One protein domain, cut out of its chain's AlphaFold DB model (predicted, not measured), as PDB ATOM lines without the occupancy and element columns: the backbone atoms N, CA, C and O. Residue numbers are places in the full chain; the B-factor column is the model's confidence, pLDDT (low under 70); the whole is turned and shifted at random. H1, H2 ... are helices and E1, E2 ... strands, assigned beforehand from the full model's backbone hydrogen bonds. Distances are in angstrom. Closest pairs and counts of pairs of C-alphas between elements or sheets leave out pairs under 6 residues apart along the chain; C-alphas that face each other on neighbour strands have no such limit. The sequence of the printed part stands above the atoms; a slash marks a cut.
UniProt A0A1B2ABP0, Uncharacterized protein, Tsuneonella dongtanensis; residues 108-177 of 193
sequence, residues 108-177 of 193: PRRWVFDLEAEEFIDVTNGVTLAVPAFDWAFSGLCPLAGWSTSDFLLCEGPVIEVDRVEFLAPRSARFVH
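This is residues 108 to 177 of the 193 residues of an uncharacterized protein of Tsuneonella dongtanensis (UniProt A0A1B2ABP0). A small twisted sheet of four short strands, E3 E2 E1 E4, makes the middle of an elongated body, with two short helices, H1 and H2, packed together at one end and a two-stranded hairpin, E5 and E6, reaching out at the other. The link between the helices and the turn of the hairpin make the two far ends. The printed part has 70 residues, with two named helices and six named strands in the order E1 E2 E3 H1 H2 E4 E5 E6; the class is mixed, helices and strands. The larger sheet is mixed and the smaller one antiparallel. The whole is compact, with a radius of gyration of the C-alphas of 12.2 A, and spans 41 by 21 by 19 A.

Begin with E1, residues 111 to 114, E2, residues 119 to 122, and E3, residues 128 to 130: they form a meander, each strand the antiparallel neighbour of the one before. Look at N 112 and O 121, 3.0 A apart, and at N 129 and O 120, 2.8 A. On the other side of E1 is its parallel neighbour E4, residues 160 to 162, with N 113 and O 160 at 2.9 A. H1, residues 131 to 138, and H2, residues 149 to 155, complete a split strand-helix-strand unit from E3 to E4, with E2 and E1 between them in the sheet and a right-handed crossover. H1 stands up from the sheet at 57 degrees, at a height over the sheet of 7.6 A, only just over E3 with 3 C-alphas. H2 only grazes the sheet, with residues 150 to 154. The helices touch, opposite ways at a steep tilt of 58 degrees; their closest C-alphas, of Asp 135 and Thr 149, are 5.5 A apart. In both, every O i to N i+4 pair is within hydrogen-bond range. E4 runs on into E5, residues 164 to 168, at 77 degrees. E5 forms a hairpin with E6, residues 172 to 176, with N 166 and O 174 at 2.8 A. Both helices are apart from E5 and E6.

Find C-alpha 111 at (-51.866, -4.520, 34.821), where E1 begins; it covers 9.7 A, and E2 9.9 A. E3 covers 6.8 A and E4 6.5 A. From C-alpha 131 at (-42.117, -2.023, 28.441), H1 runs 10.5 A; H2 runs 10.1 A. E5 covers 12.8 A, and E6 13.3 A to C-alpha 176 at (-45.296, -3.444, 48.052).

Look to the C-alphas of Ala 145 and Pro 170, the two farthest apart, at 41.5 A. The printed part has no cut and no long link. Mean pLDDT of the printed part is 82.5; residues 166 to 177 are under 70.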
ATOM      1  N   PRO A 108     -55.508  -0.854  32.698       85.81
ATOM      2  CA  PRO A 108     -55.176  -0.443  34.056       85.81
ATOM      3  C   PRO A 108     -55.915  -1.221  35.155       85.81
ATOM      4  O   PRO A 108     -55.504  -1.228  36.308       85.81
ATOM      5  N   ARG A 109     -56.985  -1.948  34.808       78.69
ATOM      6  CA  ARG A 109     -57.681  -2.864  35.729       78.69
ATOM      7  C   ARG A 109     -56.982  -4.213  35.887       78.69
ATOM      8  O   ARG A 109     -57.342  -4.988  36.772       78.69
ATOM      9  N   ARG A 110     -56.063  -4.537  34.984       85.06
ATOM     10  CA  ARG A 110     -55.430  -5.855  34.879       85.06
ATOM     11  C   ARG A 110     -53.926  -5.796  35.091       85.06
ATOM     12  O   ARG A 110     -53.349  -6.776  35.540       85.06
ATOM     13  N   TRP A 111     -53.304  -4.679  34.760       89.94
ATOM     14  CA  TRP A 111     -51.866  -4.520  34.821       89.94
ATOM     15  C   TRP A 111     -51.496  -3.539  35.923       89.94
ATOM     16  O   TRP A 111     -52.156  -2.515  36.087       89.94
ATOM     17  N   VAL A 112     -50.439  -3.862  36.657       89.56
ATOM     18  CA  VAL A 112     -49.682  -2.900  37.467       89.56
ATOM     19  C   VAL A 112     -48.316  -2.691  36.834       89.56
ATOM     20  O   VAL A 112     -47.857  -3.551  36.078       89.56
ATOM     21  N   PHE A 113     -47.667  -1.583  37.159       92.12
ATOM     22  CA  PHE A 113     -46.283  -1.338  36.783       92.12
ATOM     23  C   PHE A 113     -45.367  -1.493  38.000       92.12
ATOM     24  O   PHE A 113     -45.587  -0.843  39.018       92.12
ATOM     25  N   ASP A 114     -44.376  -2.377  37.899       88.75
ATOM     26  CA  ASP A 114     -43.318  -2.573  38.893       88.75
ATOM     27  C   ASP A 114     -42.158  -1.619  38.580       88.75
ATOM     28  O   ASP A 114     -41.502  -1.755  37.544       88.75
ATOM     29  N   LEU A 115     -41.931  -0.644  39.460       88.25
ATOM     30  CA  LEU A 115     -40.917   0.397  39.293       88.25
ATOM     31  C   LEU A 115     -39.488  -0.145  39.400       88.25
ATOM     32  O   LEU A 115     -38.606   0.344  38.698       88.25
ATOM     33  N   GLU A 116     -39.236  -1.131  40.265       87.81
ATOM     34  CA  GLU A 116     -37.900  -1.712  40.437       87.81
ATOM     35  C   GLU A 116     -37.518  -2.585  39.237       87.81
ATOM     36  O   GLU A 116     -36.373  -2.542  38.778       87.81
ATOM     37  N   ALA A 117     -38.464  -3.375  38.723       89.56
ATOM     38  CA  ALA A 117     -38.234  -4.235  37.565       89.56
ATOM     39  C   ALA A 117     -38.378  -3.504  36.218       89.56
ATOM     40  O   ALA A 117     -37.868  -3.994  35.210       89.56
ATOM     41  N   GLU A 118     -39.059  -2.354  36.195       95.56
ATOM     42  CA  GLU A 118     -39.501  -1.643  34.985       95.56
ATOM     43  C   GLU A 118     -40.366  -2.532  34.063       95.56
ATOM     44  O   GLU A 118     -40.231  -2.542  32.832       95.56
ATOM     45  N   GLU A 119     -41.278  -3.305  34.662       95.19
ATOM     46  CA  GLU A 119     -42.139  -4.262  33.956       95.19
ATOM     47  C   GLU A 119     -43.619  -4.078  34.298       95.19
ATOM     48  O   GLU A 119     -44.005  -3.757  35.420       95.19
ATOM     49  N   PHE A 120     -44.479  -4.364  33.322       94.62
ATOM     50  CA  PHE A 120     -45.907  -4.519  33.551       94.62
ATOM     51  C   PHE A 120     -46.212  -5.939  34.011       94.62
ATOM     52  O   PHE A 120     -45.753  -6.905  33.400       94.62
ATOM     53  N   ILE A 121     -47.049  -6.073  35.037       90.19
ATOM     54  CA  ILE A 121     -47.440  -7.364  35.607       90.19
ATOM     55  C   ILE A 121     -48.951  -7.539  35.516       90.19
ATOM     56  O   ILE A 121     -49.722  -6.748  36.058       90.19
ATOM     57  N   ASP A 122     -49.366  -8.600  34.832       87.31
ATOM     58  CA  ASP A 122     -50.754  -9.021  34.717       87.31
ATOM     59  C   ASP A 122     -51.196  -9.674  36.024       87.31
ATOM     60  O   ASP A 122     -50.803 -10.793  36.360       87.31
ATOM     61  N   VAL A 123     -52.047  -8.983  36.768       78.31
ATOM     62  CA  VAL A 123     -52.478  -9.416  38.100       78.31
ATOM     63  C   VAL A 123     -53.429 -10.614  38.065       78.31
ATOM     64  O   VAL A 123     -53.708 -11.206  39.106       78.31
ATOM     65  N   THR A 124     -53.908 -11.013  36.879       74.81
ATOM     66  CA  THR A 124     -54.767 -12.190  36.718       74.81
ATOM     67  C   THR A 124     -53.968 -13.489  36.644       74.81
ATOM     68  O   THR A 124     -54.419 -14.519  37.138       74.81
ATOM     69  N   ASN A 125     -52.799 -13.474  36.002       77.81
ATOM     70  CA  ASN A 125     -52.045 -14.696  35.688       77.81
ATOM     71  C   ASN A 125     -50.543 -14.614  36.024       77.81
ATOM     72  O   ASN A 125     -49.836 -15.606  35.854       77.81
ATOM     73  N   GLY A 126     -50.061 -13.465  36.502       79.62
ATOM     74  CA  GLY A 126     -48.665 -13.224  36.855       79.62
ATOM     75  C   GLY A 126     -47.720 -13.070  35.663       79.62
ATOM     76  O   GLY A 126     -46.508 -13.097  35.861       79.62
ATOM     77  N   VAL A 127     -48.230 -12.942  34.433       87.50
ATOM     78  CA  VAL A 127     -47.393 -12.673  33.255       87.50
ATOM     79  C   VAL A 127     -46.737 -11.310  33.417       87.50
ATOM     80  O   VAL A 127     -47.424 -10.316  33.645       87.50
ATOM     81  N   THR A 128     -45.419 -11.266  33.243       92.19
ATOM     82  CA  THR A 128     -44.664 -10.016  33.213       92.19
ATOM     83  C   THR A 128     -44.267  -9.669  31.784       92.19
ATOM     84  O   THR A 128     -43.974 -10.546  30.962       92.19
ATOM     85  N   LEU A 129     -44.317  -8.382  31.460       97.00
ATOM     86  CA  LEU A 129     -43.885  -7.834  30.183       97.00
ATOM     87  C   LEU A 129     -43.018  -6.606  30.436       97.00
ATOM     88  O   LEU A 129     -43.499  -5.601  30.957       97.00
ATOM     89  N   ALA A 130     -41.773  -6.648  29.970       97.44
ATOM     90  CA  ALA A 130     -40.970  -5.440  29.821       97.44
ATOM     91  C   ALA A 130     -41.684  -4.428  28.909       97.44
ATOM     92  O   ALA A 130     -42.391  -4.819  27.969       97.44
ATOM     93  N   VAL A 131     -41.445  -3.135  29.140       97.00
ATOM     94  CA  VAL A 131     -42.117  -2.023  28.441       97.00
ATOM     95  C   VAL A 131     -42.215  -2.213  26.913       97.00
ATOM     96  O   VAL A 131     -43.330  -2.165  26.389       97.00
ATOM     97  N   PRO A 132     -41.138  -2.547  26.165       97.44
ATOM     98  CA  PRO A 132     -41.244  -2.713  24.711       97.44
ATOM     99  C   PRO A 132     -42.149  -3.876  24.281       97.44
ATOM    100  O   PRO A 132     -42.801  -3.811  23.237       97.44
ATOM    101  N   ALA A 133     -42.187  -4.958  25.064       97.62
ATOM    102  CA  ALA A 133     -43.043  -6.109  24.789       97.62
ATOM    103  C   ALA A 133     -44.512  -5.785  25.089       97.62
ATOM    104  O   ALA A 133     -45.395  -6.187  24.327       97.62
ATOM    105  N   PHE A 134     -44.761  -5.023  26.156       96.88
ATOM    106  CA  PHE A 134     -46.081  -4.503  26.492       96.88
ATOM    107  C   PHE A 134     -46.615  -3.590  25.380       96.88
ATOM    108  O   PHE A 134     -47.702  -3.822  24.849       96.88
ATOM    109  N   ASP A 135     -45.816  -2.616  24.942       96.38
ATOM    110  CA  ASP A 135     -46.183  -1.715  23.849       96.38
ATOM    111  C   ASP A 135     -46.444  -2.448  22.543       96.38
ATOM    112  O   ASP A 135     -47.401  -2.143  21.834       96.38
ATOM    113  N   TRP A 136     -45.630  -3.450  22.217       95.50
ATOM    114  CA  TRP A 136     -45.871  -4.261  21.033       95.50
ATOM    115  C   TRP A 136     -47.209  -5.008  21.125       95.50
ATOM    116  O   TRP A 136     -48.003  -4.962  20.180       95.50
ATOM    117  N   ALA A 137     -47.490  -5.636  22.272       95.12
ATOM    118  CA  ALA A 137     -48.717  -6.393  22.508       95.12
ATOM    119  C   ALA A 137     -49.983  -5.518  22.462       95.12
ATOM    120  O   ALA A 137     -51.040  -5.991  22.033       95.12
ATOM    121  N   PHE A 138     -49.878  -4.247  22.865       94.62
ATOM    122  CA  PHE A 138     -51.020  -3.343  23.026       94.62
ATOM    123  C   PHE A 138     -50.992  -2.096  22.132       94.62
ATOM    124  O   PHE A 138     -51.858  -1.240  22.268       94.62
ATOM    125  N   SER A 139     -50.094  -2.034  21.147       88.25
ATOM    126  CA  SER A 139     -49.874  -0.889  20.239       88.25
ATOM    127  C   SER A 139     -51.125  -0.285  19.582       88.25
ATOM    128  O   SER A 139     -51.129   0.890  19.230       88.25
ATOM    129  N   GLY A 140     -52.203  -1.058  19.415       87.62
ATOM    130  CA  GLY A 140     -53.480  -0.585  18.864       87.62
ATOM    131  C   GLY A 140     -54.478  -0.036  19.890       87.62
ATOM    132  O   GLY A 140     -55.621   0.231  19.522       87.62
ATOM    133  N   LEU A 141     -54.098   0.053  21.166       89.25
ATOM    134  CA  LEU A 141     -54.972   0.471  22.261       89.25
ATOM    135  C   LEU A 141     -54.664   1.881  22.772       89.25
ATOM    136  O   LEU A 141     -55.536   2.467  23.405       89.25
ATOM    137  N   CYS A 142     -53.492   2.453  22.480       84.81
ATOM    138  CA  CYS A 142     -53.180   3.818  22.901       84.81
ATOM    139  C   CYS A 142     -54.177   4.829  22.291       84.81
ATOM    140  O   CYS A 142     -54.314   4.886  21.063       84.81
ATOM    141  N   PRO A 143     -54.887   5.624  23.114       78.94
ATOM    142  CA  PRO A 143     -55.844   6.606  22.614       78.94
ATOM    143  C   PRO A 143     -55.172   7.879  22.075       78.94
ATOM    144  O   PRO A 143     -55.808   8.626  21.328       78.94
ATOM    145  N   LEU A 144     -53.906   8.135  22.426       80.38
ATOM    146  CA  LEU A 144     -53.178   9.347  22.054       80.38
ATOM    147  C   LEU A 144     -52.216   9.092  20.889       80.38
ATOM    148  O   LEU A 144     -51.335   8.236  20.933       80.38
ATOM    149  N   ALA A 145     -52.368   9.873  19.821       81.56
ATOM    150  CA  ALA A 145     -51.481   9.780  18.669       81.56
ATOM    151  C   ALA A 145     -50.056  10.228  19.034       81.56
ATOM    152  O   ALA A 145     -49.862  11.292  19.620       81.56
ATOM    153  N   GLY A 146     -49.057   9.442  18.625       85.50
ATOM    154  CA  GLY A 146     -47.645   9.732  18.892       85.50
ATOM    155  C   GLY A 146     -47.142   9.257  20.256       85.50
ATOM    156  O   GLY A 146     -45.980   9.496  20.563       85.50
ATOM    157  N   TRP A 147     -47.985   8.572  21.029       90.56
ATOM    158  CA  TRP A 147     -47.645   7.986  22.320       90.56
ATOM    159  C   TRP A 147     -47.612   6.464  22.232       90.56
ATOM    160  O   TRP A 147     -48.412   5.862  21.505       90.56
ATOM    161  N   SER A 148     -46.712   5.833  22.985       93.19
ATOM    162  CA  SER A 148     -46.807   4.396  23.239       93.19
ATOM    163  C   SER A 148     -47.936   4.102  24.238       93.19
ATOM    164  O   SER A 148     -48.514   5.013  24.835       93.19
ATOM    165  N   THR A 149     -48.309   2.829  24.393       93.44
ATOM    166  CA  THR A 149     -49.373   2.476  25.345       93.44
ATOM    167  C   THR A 149     -48.858   2.590  26.774       93.44
ATOM    168  O   THR A 149     -49.581   3.092  27.627       93.44
ATOM    169  N   SER A 150     -47.618   2.173  27.032       94.38
ATOM    170  CA  SER A 150     -46.981   2.352  28.335       94.38
ATOM    171  C   SER A 150     -46.820   3.825  28.692       94.38
ATOM    172  O   SER A 150     -47.163   4.193  29.807       94.38
ATOM    173  N   ASP A 151     -46.370   4.665  27.752       93.56
ATOM    174  CA  ASP A 151     -46.176   6.099  27.997       93.56
ATOM    175  C   ASP A 151     -47.492   6.746  28.423       93.56
ATOM    176  O   ASP A 151     -47.549   7.458  29.419       93.56
ATOM    177  N   PHE A 152     -48.576   6.445  27.702       90.50
ATOM    178  CA  PHE A 152     -49.905   6.928  28.058       90.50
ATOM    179  C   PHE A 152     -50.325   6.439  29.451       90.50
ATOM    180  O   PHE A 152     -50.776   7.232  30.271       90.50
ATOM    181  N   LEU A 153     -50.166   5.143  29.734       89.94
ATOM    182  CA  LEU A 153     -50.605   4.561  31.001       89.94
ATOM    183  C   LEU A 153     -49.827   5.077  32.217       89.94
ATOM    184  O   LEU A 153     -50.417   5.179  33.288       89.94
ATOM    185  N   LEU A 154     -48.539   5.375  32.060       90.75
ATOM    186  CA  LEU A 154     -47.675   5.848  33.140       90.75
ATOM    187  C   LEU A 154     -47.780   7.367  33.318       90.75
ATOM    188  O   LEU A 154     -47.939   7.852  34.429       90.75
ATOM    189  N   CYS A 155     -47.753   8.148  32.235       88.19
ATOM    190  CA  CYS A 155     -47.786   9.608  32.357       88.19
ATOM    191  C   CYS A 155     -49.165  10.162  32.721       88.19
ATOM    192  O   CYS A 155     -49.238  11.144  33.455       88.19
ATOM    193  N   GLU A 156     -50.247   9.562  32.218       82.56
ATOM    194  CA  GLU A 156     -51.611   9.995  32.556       82.56
ATOM    195  C   GLU A 156     -52.101   9.379  33.879       82.56
ATOM    196  O   GLU A 156     -53.208   9.669  34.331       82.56
ATOM    197  N   GLY A 157     -51.303   8.485  34.476       81.00
ATOM    198  CA  GLY A 157     -51.599   7.802  35.731       81.00
ATOM    199  C   GLY A 157     -52.800   6.842  35.774       81.00
ATOM    200  O   GLY A 157     -53.238   6.548  36.886       81.00
ATOM    201  N   PRO A 158     -53.391   6.318  34.672       82.25
ATOM    202  CA  PRO A 158     -54.474   5.350  34.813       82.25
ATOM    203  C   PRO A 158     -53.990   3.995  35.344       82.25
ATOM    204  O   PRO A 158     -54.824   3.223  35.809       82.25
ATOM    205  N   VAL A 159     -52.696   3.655  35.266       87.00
ATOM    206  CA  VAL A 159     -52.160   2.404  35.829       87.00
ATOM    207  C   VAL A 159     -51.657   2.612  37.253       87.00
ATOM    208  O   VAL A 159     -51.120   3.662  37.586       87.00
ATOM    209  N   ILE A 160     -51.810   1.595  38.100       84.38
ATOM    210  CA  ILE A 160     -51.160   1.599  39.410       84.38
ATOM    211  C   ILE A 160     -49.674   1.297  39.221       84.38
ATOM    212  O   ILE A 160     -49.314   0.241  38.692       84.38
ATOM    213  N   GLU A 161     -48.841   2.192  39.733       86.69
ATOM    214  CA  GLU A 161     -47.408   1.989  39.920       86.69
ATOM    215  C   GLU A 161     -47.149   1.461  41.340       86.69
ATOM    216  O   GLU A 161     -47.760   1.913  42.311       86.69
ATOM    217  N   VAL A 162     -46.275   0.465  41.460       82.62
ATOM    218  CA  VAL A 162     -45.825  -0.109  42.735       82.62
ATOM    219  C   VAL A 162     -44.309  -0.198  42.733       82.62
ATOM    220  O   VAL A 162     -43.707  -0.425  41.687       82.62
ATOM    221  N   ASP A 163     -43.679  -0.064  43.896       79.44
ATOM    222  CA  ASP A 163     -42.216  -0.094  43.968       79.44
ATOM    223  C   ASP A 163     -41.655  -1.452  43.581       79.44
ATOM    224  O   ASP A 163     -40.649  -1.523  42.884       79.44
ATOM    225  N   ARG A 164     -42.315  -2.523  44.037       77.31
ATOM    226  CA  ARG A 164     -41.899  -3.894  43.760       77.31
ATOM    227  C   ARG A 164     -43.043  -4.889  43.902       77.31
ATOM    228  O   ARG A 164     -43.858  -4.807  44.830       77.31
ATOM    229  N   VAL A 165     -43.038  -5.908  43.051       71.75
ATOM    230  CA  VAL A 165     -43.879  -7.101  43.172       71.75
ATOM    231  C   VAL A 165     -43.057  -8.312  43.602       71.75
ATOM    232  O   VAL A 165     -42.024  -8.653  43.026       71.75
ATOM    233  N   GLU A 166     -43.536  -9.012  44.628       67.12
ATOM    234  CA  GLU A 166     -42.928 -10.239  45.136       67.12
ATOM    235  C   GLU A 166     -43.864 -11.433  44.945       67.12
ATOM    236  O   GLU A 166     -44.980 -11.479  45.465       67.12
ATOM    237  N   PHE A 167     -43.397 -12.461  44.240       61.09
ATOM    238  CA  PHE A 167     -44.137 -13.712  44.096       61.09
ATOM    239  C   PHE A 167     -43.783 -14.669  45.234       61.09
ATOM    240  O   PHE A 167     -42.677 -15.211  45.288       61.09
ATOM    241  N   LEU A 168     -44.734 -14.929  46.133       55.28
ATOM    242  CA  LEU A 168     -44.580 -15.965  47.146       55.28
ATOM    243  C   LEU A 168     -45.032 -17.318  46.608       55.28
ATOM    244  O   LEU A 168     -46.168 -17.520  46.164       55.28
ATOM    245  N   ALA A 169     -44.116 -18.276  46.691       47.56
ATOM    246  CA  ALA A 169     -44.387 -19.649  46.330       47.56
ATOM    247  C   ALA A 169     -45.445 -20.286  47.272       47.56
ATOM    248  O   ALA A 169     -45.413 -20.055  48.479       47.56
ATOM    249  N   PRO A 170     -46.343 -21.141  46.742       50.16
ATOM    250  CA  PRO A 170     -46.317 -21.589  45.361       50.16
ATOM    251  C   PRO A 170     -47.069 -20.673  44.386       50.16
ATOM    252  O   PRO A 170     -46.820 -20.836  43.197       50.16
ATOM    253  N   ARG A 171     -47.991 -19.784  44.805       52.75
ATOM    254  CA  ARG A 171     -48.953 -19.151  43.865       52.75
ATOM    255  C   ARG A 171     -49.574 -17.805  44.293       52.75
ATOM    256  O   ARG A 171     -50.602 -17.439  43.734       52.75
ATOM    257  N   SER A 172     -49.008 -17.062  45.246       55.38
ATOM    258  CA  SER A 172     -49.570 -15.762  45.664       55.38
ATOM    259  C   SER A 172     -48.604 -14.616  45.361       55.38
ATOM    260  O   SER A 172     -47.532 -14.554  45.959       55.38
ATOM    261  N   ALA A 173     -48.977 -13.708  44.455       55.34
ATOM    262  CA  ALA A 173     -48.265 -12.442  44.275       55.34
ATOM    263  C   ALA A 173     -48.623 -11.472  45.414       55.34
ATOM    264  O   ALA A 173     -49.789 -11.371  45.795       55.34
ATOM    265  N   ARG A 174     -47.619 -10.780  45.954       58.56
ATOM    266  CA  ARG A 174     -47.740  -9.664  46.899       58.56
ATOM    267  C   ARG A 174     -47.166  -8.406  46.241       58.56
ATOM    268  O   ARG A 174     -46.177  -8.490  45.521       58.56
ATOM    269  N   PHE A 175     -47.773  -7.253  46.497       60.41
ATOM    270  CA  PHE A 175     -47.356  -5.950  45.964       60.41
ATOM    271  C   PHE A 175     -46.912  -5.075  47.133       60.41
ATOM    272  O   PHE A 175     -47.591  -5.089  48.156       60.41
ATOM    273  N   VAL A 176     -45.812  -4.335  47.002       51.41
ATOM    274  CA  VAL A 176     -45.296  -3.444  48.052       51.41
ATOM    275  C   VAL A 176     -45.293  -2.002  47.533       51.41
ATOM    276  O   VAL A 176     -44.815  -1.752  46.431       51.41
ATOM    277  N   HIS A 177     -45.837  -1.072  48.324       47.31
ATOM    278  CA  HIS A 177     -45.836   0.373  48.062       47.31
ATOM    279  C   HIS A 177     -45.021   1.092  49.155       47.31
ATOM    280  O   HIS A 177     -45.059   0.687  50.321       47.31
TER     281      HIS A 177